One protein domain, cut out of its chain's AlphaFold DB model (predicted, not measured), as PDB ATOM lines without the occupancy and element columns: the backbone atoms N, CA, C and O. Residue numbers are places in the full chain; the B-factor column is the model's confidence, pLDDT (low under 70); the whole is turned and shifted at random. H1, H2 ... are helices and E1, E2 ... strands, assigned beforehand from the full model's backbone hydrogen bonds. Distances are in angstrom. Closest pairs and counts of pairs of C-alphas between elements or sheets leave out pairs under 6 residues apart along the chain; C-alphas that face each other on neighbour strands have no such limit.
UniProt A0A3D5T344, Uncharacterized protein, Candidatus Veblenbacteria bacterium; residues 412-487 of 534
ATOM      1  N   ARG A 412     107.415  93.593  72.655       95.50
ATOM      2  CA  ARG A 412     107.370  94.052  71.260       95.50
ATOM      3  C   ARG A 412     107.455  95.574  71.137       95.50
ATOM      4  O   ARG A 412     108.169  96.093  70.277       95.50
ATOM      5  N   PHE A 413     106.788  96.327  72.014       96.38
ATOM      6  CA  PHE A 413     106.906  97.792  72.025       96.38
ATOM      7  C   PHE A 413     108.346  98.263  72.314       96.38
ATOM      8  O   PHE A 413     108.825  99.220  71.699       96.38
ATOM      9  N   VAL A 414     109.066  97.588  73.220       96.75
ATOM     10  CA  VAL A 414     110.486  97.860  73.505       96.75
ATOM     11  C   VAL A 414     111.360  97.605  72.276       96.75
ATOM     12  O   VAL A 414     112.243  98.417  71.983       96.75
ATOM     13  N   GLU A 415     111.120  96.525  71.532       97.00
ATOM     14  CA  GLU A 415     111.809  96.262  70.261       97.00
ATOM     15  C   GLU A 415     111.559  97.369  69.239       97.00
ATOM     16  O   GLU A 415     112.503  97.915  68.671       97.00
ATOM     17  N   MET A 416     110.303  97.778  69.072       96.56
ATOM     18  CA  MET A 416     109.933  98.841  68.137       96.56
ATOM     19  C   MET A 416     110.580 100.184  68.491       96.56
ATOM     20  O   MET A 416     111.014 100.925  67.602       96.56
ATOM     21  N   CYS A 417     110.718 100.500  69.783       96.31
ATOM     22  CA  CYS A 417     111.495 101.659  70.223       96.31
ATOM     23  C   CYS A 417     112.959 101.562  69.765       96.31
ATOM     24  O   CYS A 417     113.494 102.537  69.226       96.31
ATOM     25  N   LYS A 418     113.598 100.392  69.919       96.50
ATOM     26  CA  LYS A 418     114.985 100.158  69.476       96.50
ATOM     27  C   LYS A 418     115.122 100.310  67.959       96.50
ATOM     28  O   LYS A 418     116.016 101.030  67.513       96.50
ATOM     29  N   GLU A 419     114.212  99.729  67.177       96.56
ATOM     30  CA  GLU A 419     114.165  99.866  65.711       96.56
ATOM     31  C   GLU A 419     114.093 101.347  65.282       96.56
ATOM     32  O   GLU A 419     114.799 101.792  64.373       96.56
ATOM     33  N   LYS A 420     113.295 102.153  65.994       94.44
ATOM     34  CA  LYS A 420     113.142 103.601  65.761       94.44
ATOM     35  C   LYS A 420     114.225 104.461  66.423       94.44
ATOM     36  O   LYS A 420     114.122 105.697  66.371       94.44
ATOM     37  N   LYS A 421     115.265 103.842  66.994       95.12
ATOM     38  CA  LYS A 421     116.388 104.490  67.697       95.12
ATOM     39  C   LYS A 421     115.933 105.388  68.854       95.12
ATOM     40  O   LYS A 421     116.501 106.456  69.084       95.12
ATOM     41  N   LEU A 422     114.880 104.985  69.560       94.00
ATOM     42  CA  LEU A 422     114.398 105.640  70.768       94.00
ATOM     43  C   LEU A 422     114.903 104.846  71.984       94.00
ATOM     44  O   LEU A 422     114.523 103.684  72.131       94.00
ATOM     45  N   PRO A 423     115.775 105.421  72.839       95.38
ATOM     46  CA  PRO A 423     116.300 104.694  73.991       95.38
ATOM     47  C   PRO A 423     115.173 104.290  74.942       95.38
ATOM     48  O   PRO A 423     114.223 105.047  75.125       95.38
ATOM     49  N   VAL A 424     115.282 103.106  75.539       96.00
ATOM     50  CA  VAL A 424     114.299 102.565  76.485       96.00
ATOM     51  C   VAL A 424     115.009 101.840  77.613       96.00
ATOM     52  O   VAL A 424     116.011 101.162  77.376       96.00
ATOM     53  N   ARG A 425     114.482 101.954  78.830       95.25
ATOM     54  CA  ARG A 425     114.927 101.155  79.973       95.25
ATOM     55  C   ARG A 425     113.778 100.837  80.918       95.25
ATOM     56  O   ARG A 425     112.790 101.564  81.009       95.25
ATOM     57  N   TRP A 426     113.957  99.753  81.655       95.38
ATOM     58  CA  TRP A 426     113.107  99.399  82.779       95.38
ATOM     59  C   TRP A 426     113.576 100.141  84.027       95.38
ATOM     60  O   TRP A 426     114.768 100.161  84.327       95.38
ATOM     61  N   GLN A 427     112.636 100.744  84.745       92.69
ATOM     62  CA  GLN A 427     112.860 101.394  86.028       92.69
ATOM     63  C   GLN A 427     112.162 100.603  87.128       92.69
ATOM     64  O   GLN A 427     110.969 100.289  87.037       92.69
ATOM     65  N   SER A 428     112.887 100.300  88.198       90.88
ATOM     66  CA  SER A 428     112.282  99.654  89.358       90.88
ATOM     67  C   SER A 428     111.430 100.650  90.150       90.88
ATOM     68  O   SER A 428     111.698 101.853  90.189       90.88
ATOM     69  N   LYS A 429     110.432 100.149  90.890       85.62
ATOM     70  CA  LYS A 429     109.651 100.994  91.815       85.62
ATOM     71  C   LYS A 429     110.544 101.741  92.813       85.62
ATOM     72  O   LYS A 429     110.240 102.870  93.177       85.62
ATOM     73  N   LYS A 430     111.638 101.113  93.264       85.81
ATOM     74  CA  LYS A 430     112.564 101.699  94.245       85.81
ATOM     75  C   LYS A 430     113.332 102.891  93.676       85.81
ATOM     76  O   LYS A 430     113.564 103.841  94.412       85.81
ATOM     77  N   GLU A 431     113.720 102.843  92.405       84.81
ATOM     78  CA  GLU A 431     114.402 103.958  91.732       84.81
ATOM     79  C   GLU A 431     113.489 105.182  91.661       84.81
ATOM     80  O   GLU A 431     113.871 106.263  92.094       84.81
ATOM     81  N   ILE A 432     112.236 104.985  91.257       79.00
ATOM     82  CA  ILE A 432     111.282 106.090  91.117       79.00
ATOM     83  C   ILE A 432     110.878 106.665  92.469       79.00
ATOM     84  O   ILE A 432     110.765 107.875  92.592       79.00
ATOM     85  N   LEU A 433     110.723 105.846  93.512       81.12
ATOM     86  CA  LEU A 433     110.461 106.366  94.861       81.12
ATOM     87  C   LEU A 433     111.622 107.189  95.429       81.12
ATOM     88  O   LEU A 433     111.392 108.043  96.280       81.12
ATOM     89  N   LYS A 434     112.862 106.952  94.985       82.12
ATOM     90  CA  LYS A 434     113.990 107.820  95.350       82.12
ATOM     91  C   LYS A 434     113.913 109.167  94.633       82.12
ATOM     92  O   LYS A 434     114.298 110.179  95.210       82.12
ATOM     93  N   GLU A 435     113.412 109.179  93.400       74.25
ATOM     94  CA  GLU A 435     113.288 110.383  92.571       74.25
ATOM     95  C   GLU A 435     112.020 111.200  92.892       74.25
ATOM     96  O   GLU A 435     112.048 112.431  92.887       74.25
ATOM     97  N   SER A 436     110.908 110.538  93.223       70.62
ATOM     98  CA  SER A 436     109.624 111.157  93.552       70.62
ATOM     99  C   SER A 436     109.369 111.111  95.059       70.62
ATOM    100  O   SER A 436     109.193 110.037  95.629       70.62
ATOM    101  N   LYS A 437     109.234 112.276  95.706       69.25
ATOM    102  CA  LYS A 437     108.837 112.381  97.127       69.25
ATOM    103  C   LYS A 437     107.378 111.967  97.406       69.25
ATOM    104  O   LYS A 437     106.922 112.087  98.538       69.25
ATOM    105  N   ASP A 438     106.640 111.520  96.392       72.00
ATOM    106  CA  ASP A 438     105.209 111.228  96.461       72.00
ATOM    107  C   ASP A 438     104.930 109.771  96.064       72.00
ATOM    108  O   ASP A 438     104.993 109.400  94.892       72.00
ATOM    109  N   HIS A 439     104.578 108.935  97.042       69.25
ATOM    110  CA  HIS A 439     104.228 107.532  96.808       69.25
ATOM    111  C   HIS A 439     102.975 107.354  95.933       69.25
ATOM    112  O   HIS A 439     102.839 106.317  95.279       69.25
ATOM    113  N   SER A 440     102.081 108.350  95.871       71.50
ATOM    114  CA  SER A 440     100.894 108.317  95.004       71.50
ATOM    115  C   SER A 440     101.234 108.498  93.520       71.50
ATOM    116  O   SER A 440     100.410 108.221  92.646       71.50
ATOM    117  N   PHE A 441     102.473 108.895  93.211       69.69
ATOM    118  CA  PHE A 441     102.954 109.028  91.843       69.69
ATOM    119  C   PHE A 441     102.910 107.686  91.103       69.69
ATOM    120  O   PHE A 441     102.378 107.620  89.998       69.69
ATOM    121  N   ILE A 442     103.376 106.598  91.732       72.12
ATOM    122  CA  ILE A 442     103.504 105.277  91.090       72.12
ATOM    123  C   ILE A 442     102.150 104.681  90.699       72.12
ATOM    124  O   ILE A 442     102.056 104.027  89.661       72.12
ATOM    125  N   SER A 443     101.086 104.923  91.471       77.06
ATOM    126  CA  SER A 443      99.748 104.419  91.124       77.06
ATOM    127  C   SER A 443      99.213 104.974  89.800       77.06
ATOM    128  O   SER A 443      98.335 104.359  89.197       77.06
ATOM    129  N   ASN A 444      99.781 106.077  89.304       77.38
ATOM    130  CA  ASN A 444      99.402 106.696  88.034       77.38
ATOM    131  C   ASN A 444     100.139 106.111  86.817       77.38
ATOM    132  O   ASN A 444      99.956 106.608  85.704       77.38
ATOM    133  N   PHE A 445     100.952 105.064  86.999       85.44
ATOM    134  CA  PHE A 445     101.699 104.435  85.912       85.44
ATOM    135  C   PHE A 445     101.392 102.936  85.774       85.44
ATOM    136  O   PHE A 445     101.173 102.237  86.769       85.44
ATOM    137  N   PRO A 446     101.358 102.415  84.536       89.50
ATOM    138  CA  PRO A 446     101.264 100.987  84.288       89.50
ATOM    139  C   PRO A 446     102.575 100.293  84.665       89.50
ATOM    140  O   PRO A 446     103.642 100.663  84.189       89.50
ATOM    141  N   LEU A 447     102.478  99.255  85.495       90.06
ATOM    142  CA  LEU A 447     103.588  98.356  85.792       90.06
ATOM    143  C   LEU A 447     103.576  97.180  84.816       90.06
ATOM    144  O   LEU A 447     102.533  96.546  84.640       90.06
ATOM    145  N   PHE A 448     104.739  96.861  84.259       90.50
ATOM    146  CA  PHE A 448     104.979  95.720  83.380       90.50
ATOM    147  C   PHE A 448     106.032  94.830  84.037       90.50
ATOM    148  O   PHE A 448     107.123  95.303  84.360       90.50
ATOM    149  N   LYS A 449     105.681  93.573  84.339       86.94
ATOM    150  CA  LYS A 449     106.553  92.635  85.079       86.94
ATOM    151  C   LYS A 449     107.146  93.267  86.361       86.94
ATOM    152  O   LYS A 449     108.312  93.095  86.697       86.94
ATOM    153  N   GLY A 450     106.337  94.074  87.060       88.06
ATOM    154  CA  GLY A 450     106.717  94.773  88.297       88.06
ATOM    155  C   GLY A 450     107.512  96.079  88.133       88.06
ATOM    156  O   GLY A 450     107.709  96.771  89.136       88.06
ATOM    157  N   ASN A 451     107.898  96.451  86.909       92.06
ATOM    158  CA  ASN A 451     108.720  97.623  86.593       92.06
ATOM    159  C   ASN A 451     107.946  98.681  85.797       92.06
ATOM    160  O   ASN A 451     106.891  98.407  85.226       92.06
ATOM    161  N   LEU A 452     108.468  99.905  85.767       92.31
ATOM    162  CA  LEU A 452     107.987 100.988  84.913       92.31
ATOM    163  C   LEU A 452     108.833 101.056  83.640       92.31
ATOM    164  O   LEU A 452     110.040 100.826  83.682       92.31
ATOM    165  N   LEU A 453     108.194 101.332  82.504       94.81
ATOM    166  CA  LEU A 453     108.894 101.512  81.235       94.81
ATOM    167  C   LEU A 453     109.203 102.990  81.043       94.81
ATOM    168  O   LEU A 453     108.286 103.813  81.051       94.81
ATOM    169  N   SER A 454     110.467 103.309  80.813       93.81
ATOM    170  CA  SER A 454     110.895 104.674  80.552       93.81
ATOM    171  C   SER A 454     111.595 104.786  79.210       93.81
ATOM    172  O   SER A 454     112.264 103.863  78.742       93.81
ATOM    173  N   VAL A 455     111.321 105.902  78.538       92.38
ATOM    174  CA  VAL A 455     111.588 106.109  77.121       92.38
ATOM    175  C   VAL A 455     112.295 107.447  76.935       92.38
ATOM    176  O   VAL A 455     111.795 108.501  77.332       92.38
ATOM    177  N   GLY A 456     113.459 107.415  76.299       88.81
ATOM    178  CA  GLY A 456     114.333 108.555  76.067       88.81
ATOM    179  C   GLY A 456     115.753 108.361  76.630       88.81
ATOM    180  O   GLY A 456     115.996 107.461  77.425       88.81
ATOM    181  N   PRO A 457     116.722 109.181  76.186       84.31
ATOM    182  CA  PRO A 457     118.049 109.295  76.761       84.31
ATOM    183  C   PRO A 457     117.987 109.789  78.217       84.31
ATOM    184  O   PRO A 457     117.013 110.448  78.595       84.31
ATOM    185  N   PRO A 458     119.043 109.528  79.008       81.88
ATOM    186  CA  PRO A 458     119.051 109.767  80.454       81.88
ATOM    187  C   PRO A 458     118.773 111.213  80.886       81.88
ATOM    188  O   PRO A 458     118.237 111.443  81.964       81.88
ATOM    189  N   ASP A 459     119.127 112.195  80.058       80.81
ATOM    190  CA  ASP A 459     118.983 113.628  80.338       80.81
ATOM    191  C   ASP A 459     117.553 114.156  80.134       80.81
ATOM    192  O   ASP A 459     117.216 115.248  80.589       80.81
ATOM    193  N   ASN A 460     116.705 113.403  79.432       81.00
ATOM    194  CA  ASN A 460     115.333 113.796  79.123       81.00
ATOM    195  C   ASN A 460     114.475 112.557  78.843       81.00
ATOM    196  O   ASN A 460     113.924 112.377  77.744       81.00
ATOM    197  N   GLU A 461     114.450 111.682  79.841       85.56
ATOM    198  CA  GLU A 461     113.681 110.453  79.877       85.56
ATOM    199  C   GLU A 461     112.233 110.728  80.310       85.56
ATOM    200  O   GLU A 461     111.958 111.584  81.152       85.56
ATOM    201  N   MET A 462     111.293 109.992  79.723       86.56
ATOM    202  CA  MET A 462     109.880 110.050  80.065       86.56
ATOM    203  C   MET A 462     109.390 108.665  80.478       86.56
ATOM    204  O   MET A 462     109.461 107.718  79.696       86.56
ATOM    205  N   THR A 463     108.817 108.560  81.675       89.81
ATOM    206  CA  THR A 463     108.116 107.346  82.106       89.81
ATOM    207  C   THR A 463     106.801 107.195  81.348       89.81
ATOM    208  O   THR A 463     105.994 108.125  81.262       89.81
ATOM    209  N   MET A 464     106.564 106.006  80.800       91.12
ATOM    210  CA  MET A 464     105.353 105.672  80.065       91.12
ATOM    211  C   MET A 464     104.141 105.660  81.004       91.12
ATOM    212  O   MET A 464     103.909 104.704  81.738       91.12
ATOM    213  N   GLY A 465     103.345 106.729  80.976       90.44
ATOM    214  CA  GLY A 465     102.092 106.831  81.731       90.44
ATOM    215  C   GLY A 465     100.890 106.193  81.031       90.44
ATOM    216  O   GLY A 465     100.919 105.903  79.830       90.44
ATOM    217  N   TYR A 466      99.776 106.061  81.765       90.00
ATOM    218  CA  TYR A 466      98.512 105.559  81.206       90.00
ATOM    219  C   TYR A 466      98.028 106.377  80.006       90.00
ATOM    220  O   TYR A 466      97.505 105.809  79.059       90.00
ATOM    221  N   GLY A 467      98.262 107.694  79.993       87.94
ATOM    222  CA  GLY A 467      97.842 108.555  78.886       87.94
ATOM    223  C   GLY A 467      98.491 108.216  77.539       87.94
ATOM    224  O   GLY A 467      97.885 108.494  76.509       87.94
ATOM    225  N   ILE A 468      99.692 107.623  77.537       89.50
ATOM    226  CA  ILE A 468     100.358 107.095  76.336       89.50
ATOM    227  C   ILE A 468      99.827 105.698  76.033       89.50
ATOM    228  O   ILE A 468      99.420 105.427  74.908       89.50
ATOM    229  N   LEU A 469      99.800 104.828  77.044       94.06
ATOM    230  CA  LEU A 469      99.349 103.448  76.897       94.06
ATOM    231  C   LEU A 469      97.931 103.361  76.316       94.06
ATOM    232  O   LEU A 469      97.680 102.632  75.363       94.06
ATOM    233  N   PHE A 470      97.007 104.158  76.844       93.56
ATOM    234  CA  PHE A 470      95.608 104.180  76.426       93.56
ATOM    235  C   PHE A 470      95.392 104.726  75.015       93.56
ATOM    236  O   PHE A 470      94.318 104.543  74.457       93.56
ATOM    237  N   ARG A 471      96.401 105.333  74.387       90.38
ATOM    238  CA  ARG A 471      96.345 105.635  72.948       90.38
ATOM    239  C   ARG A 471      96.408 104.369  72.117       90.38
ATOM    240  O   ARG A 471      95.634 104.200  71.188       90.38
ATOM    241  N   MET A 472      97.312 103.469  72.481       92.88
ATOM    242  CA  MET A 472      97.422 102.178  71.809       92.88
ATOM    243  C   MET A 472      96.196 101.323  72.124       92.88
ATOM    244  O   MET A 472      95.576 100.778  71.226       92.88
ATOM    245  N   ILE A 473      95.780 101.294  73.393       93.62
ATOM    246  CA  ILE A 473      94.703 100.406  73.845       93.62
ATOM    247  C   ILE A 473      93.303 100.921  73.471       93.62
ATOM    248  O   ILE A 473      92.500 100.171  72.937       93.62
ATOM    249  N   TYR A 474      92.965 102.182  73.748       92.50
ATOM    250  CA  TYR A 474      91.586 102.686  73.609       92.50
ATOM    251  C   TYR A 474      91.342 103.548  72.369       92.50
ATOM    252  O   TYR A 474      90.184 103.816  72.031       92.50
ATOM    253  N   GLU A 475      92.404 103.990  71.696       88.75
ATOM    254  CA  GLU A 475      92.331 104.695  70.408       88.75
ATOM    255  C   GLU A 475      92.921 103.863  69.263       88.75
ATOM    256  O   GLU A 475      93.052 104.387  68.165       88.75
ATOM    257  N   PHE A 476      93.297 102.604  69.523       90.56
ATOM    258  CA  PHE A 476      93.846 101.675  68.533       90.56
ATOM    259  C   PHE A 476      94.962 102.278  67.665       90.56
ATOM    260  O   PHE A 476      95.093 101.970  66.478       90.56
ATOM    261  N   GLN A 477      95.785 103.146  68.262       91.12
ATOM    262  CA  GLN A 477      96.943 103.708  67.582       91.12
ATOM    263  C   GLN A 477      98.048 102.658  67.468       91.12
ATOM    264  O   GLN A 477      98.331 101.941  68.429       91.12
ATOM    265  N   SER A 478      98.703 102.601  66.309       92.06
ATOM    266  CA  SER A 478      99.930 101.816  66.124       92.06
ATOM    267  C   SER A 478     101.020 102.235  67.115       92.06
ATOM    268  O   SER A 478     101.228 103.428  67.377       92.06
ATOM    269  N   GLY A 479     101.770 101.254  67.622       93.56
ATOM    270  CA  GLY A 479     102.932 101.495  68.471       93.56
ATOM    271  C   GLY A 479     103.993 102.367  67.794       93.56
ATOM    272  O   GLY A 479     104.546 103.256  68.443       93.56
ATOM    273  N   TYR A 480     104.225 102.203  66.484       92.12
ATOM    274  CA  TYR A 480     105.169 103.047  65.739       92.12
ATOM    275  C   TYR A 480     104.736 104.512  65.724       92.12
ATOM    276  O   TYR A 480     105.571 105.386  65.949       92.12
ATOM    277  N   ASN A 481     103.441 104.786  65.531       88.81
ATOM    278  CA  ASN A 481     102.938 106.160  65.545       88.81
ATOM    279  C   ASN A 481     103.155 106.795  66.916       88.81
ATOM    280  O   ASN A 481     103.635 107.920  67.008       88.81
ATOM    281  N   VAL A 482     102.853 106.064  67.992       90.69
ATOM    282  CA  VAL A 482     103.081 106.556  69.355       90.69
ATOM    283  C   VAL A 482     104.567 106.848  69.592       90.69
ATOM    284  O   VAL A 482     104.895 107.900  70.138       90.69
ATOM    285  N   ILE A 483     105.470 105.982  69.130       92.25
ATOM    286  CA  ILE A 483     106.924 106.195  69.202       92.25
ATOM    287  C   ILE A 483     107.351 107.448  68.427       92.25
ATOM    288  O   ILE A 483     108.108 108.274  68.946       92.25
ATOM    289  N   ASP A 484     106.855 107.632  67.204       88.25
ATOM    290  CA  ASP A 484     107.193 108.790  66.374       88.25
ATOM    291  C   ASP A 484     106.681 110.098  67.002       88.25
ATOM    292  O   ASP A 484     107.389 111.105  67.023       88.25
ATOM    293  N   GLN A 485     105.514 110.070  67.643       85.06
ATOM    294  CA  GLN A 485     104.988 111.208  68.399       85.06
ATOM    295  C   GLN A 485     105.796 111.513  69.662       85.06
ATOM    296  O   GLN A 485     105.979 112.682  70.000       85.06
ATOM    297  N   MET A 486     106.293 110.490  70.368       87.88
ATOM    298  CA  MET A 486     107.220 110.707  71.483       87.88
ATOM    299  C   MET A 486     108.485 111.408  70.991       87.88
ATOM    300  O   MET A 486     108.960 112.347  71.631       87.88
ATOM    301  N   LYS A 487     109.018 110.996  69.837       86.38
ATOM    302  CA  LYS A 487     110.184 111.642  69.221       86.38
ATOM    303  C   LYS A 487     109.882 113.089  68.829       86.38
ATOM    304  O   LYS A 487     110.688 113.964  69.148       86.38
TER     305      LYS A 487
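AT A GLANCE: This is residues 412 to 487 of the 534 residues of an uncharacterized protein of Candidatus Veblenbacteria bacterium (UniProt A0A3D5T344). A short ribbon of two strands, E1 and E2, lies near the middle of the model, with H2 and H3 grouped towards one end of it and H1 and H5 towards the other. H4 lies away from the ribbon on one side, folded against H5 as a helical hairpin, and its first residue comes near the last residue of H3. The printed part has 76 residues, with five named helices and two named strands in the order H1 E1 H2 H3 E2 H4 H5; the class is mostly helix and the sheet, E1 - E2, is antiparallel. The whole is compact, with a radius of gyration of the C-alphas of 12.5 A and spans of 33 by 27 by 20 A.

HOW THE PARTS SIT: Begin with E1, residues 424 to 427, and E2, residues 452 to 455, antiparallel neighbours at 152 degrees. Look at N 427 and O 452, 2.8 A apart, and N 425 and O 454, 2.9 A apart, both within hydrogen-bond range. Residues 454 to 455 of E2 also form a short antiparallel pairing with residues 462 to 463. For H1, residues 412 to 419, the C-alphas closest to E1 are those of Val 414 and Val 424, 6.7 A apart. H1 touches H5, residues 479 to 487, at a steep tilt of 50 degrees, the same way; the closest C-alphas are those of Phe 413 and Gly 479, 6.5 A apart. H5 touches H4, residues 466 to 474, in a helical hairpin at a shallow tilt of 30 degrees, opposite ways, closest at the C-alphas of Met 472 and Gly 479, 6.5 A. H2, residues 429 to 435, touches H3, residues 439 to 444, at a steep tilt of 61 degrees, opposite ways; the closest C-alphas are those of Leu 433 and His 439, 6.6 A apart. H3 and H4 are close but not clearly touching, with the C-alphas of Asn 444 and Tyr 466 closest at 7.0 A. H1 and H2 are apart. In H1, H2 and H5 every O i to N i+4 pair is within hydrogen-bond range; in H4 3 of 5 are, and in H3 0 of 2, beside 1 of 3 O i to N i+3 pairs.

IN THESE COORDINATES: Find C-alpha 424 at (114.299, 102.565, 76.485); from there E1 runs 9.7 A to C-alpha 427, and E2 runs 10.0 A from 452 to 455. H1 begins at C-alpha 412, at (107.370, 94.052, 71.260), and spans 10.5 A. H2 spans 10.1 A, H3 10.0 A and H4 10.7 A. H5 spans 12.5 A and ends at C-alpha 487, at (110.184, 111.642, 69.221).

THE WHOLE: The C-alphas farthest apart are those of Glu 419 and Lys 437, at 34.2 A. The printed part has no cut, and no link is long. Mean pLDDT of the printed part is 88.0; look for values under 70 at residues 437, 439 and 441.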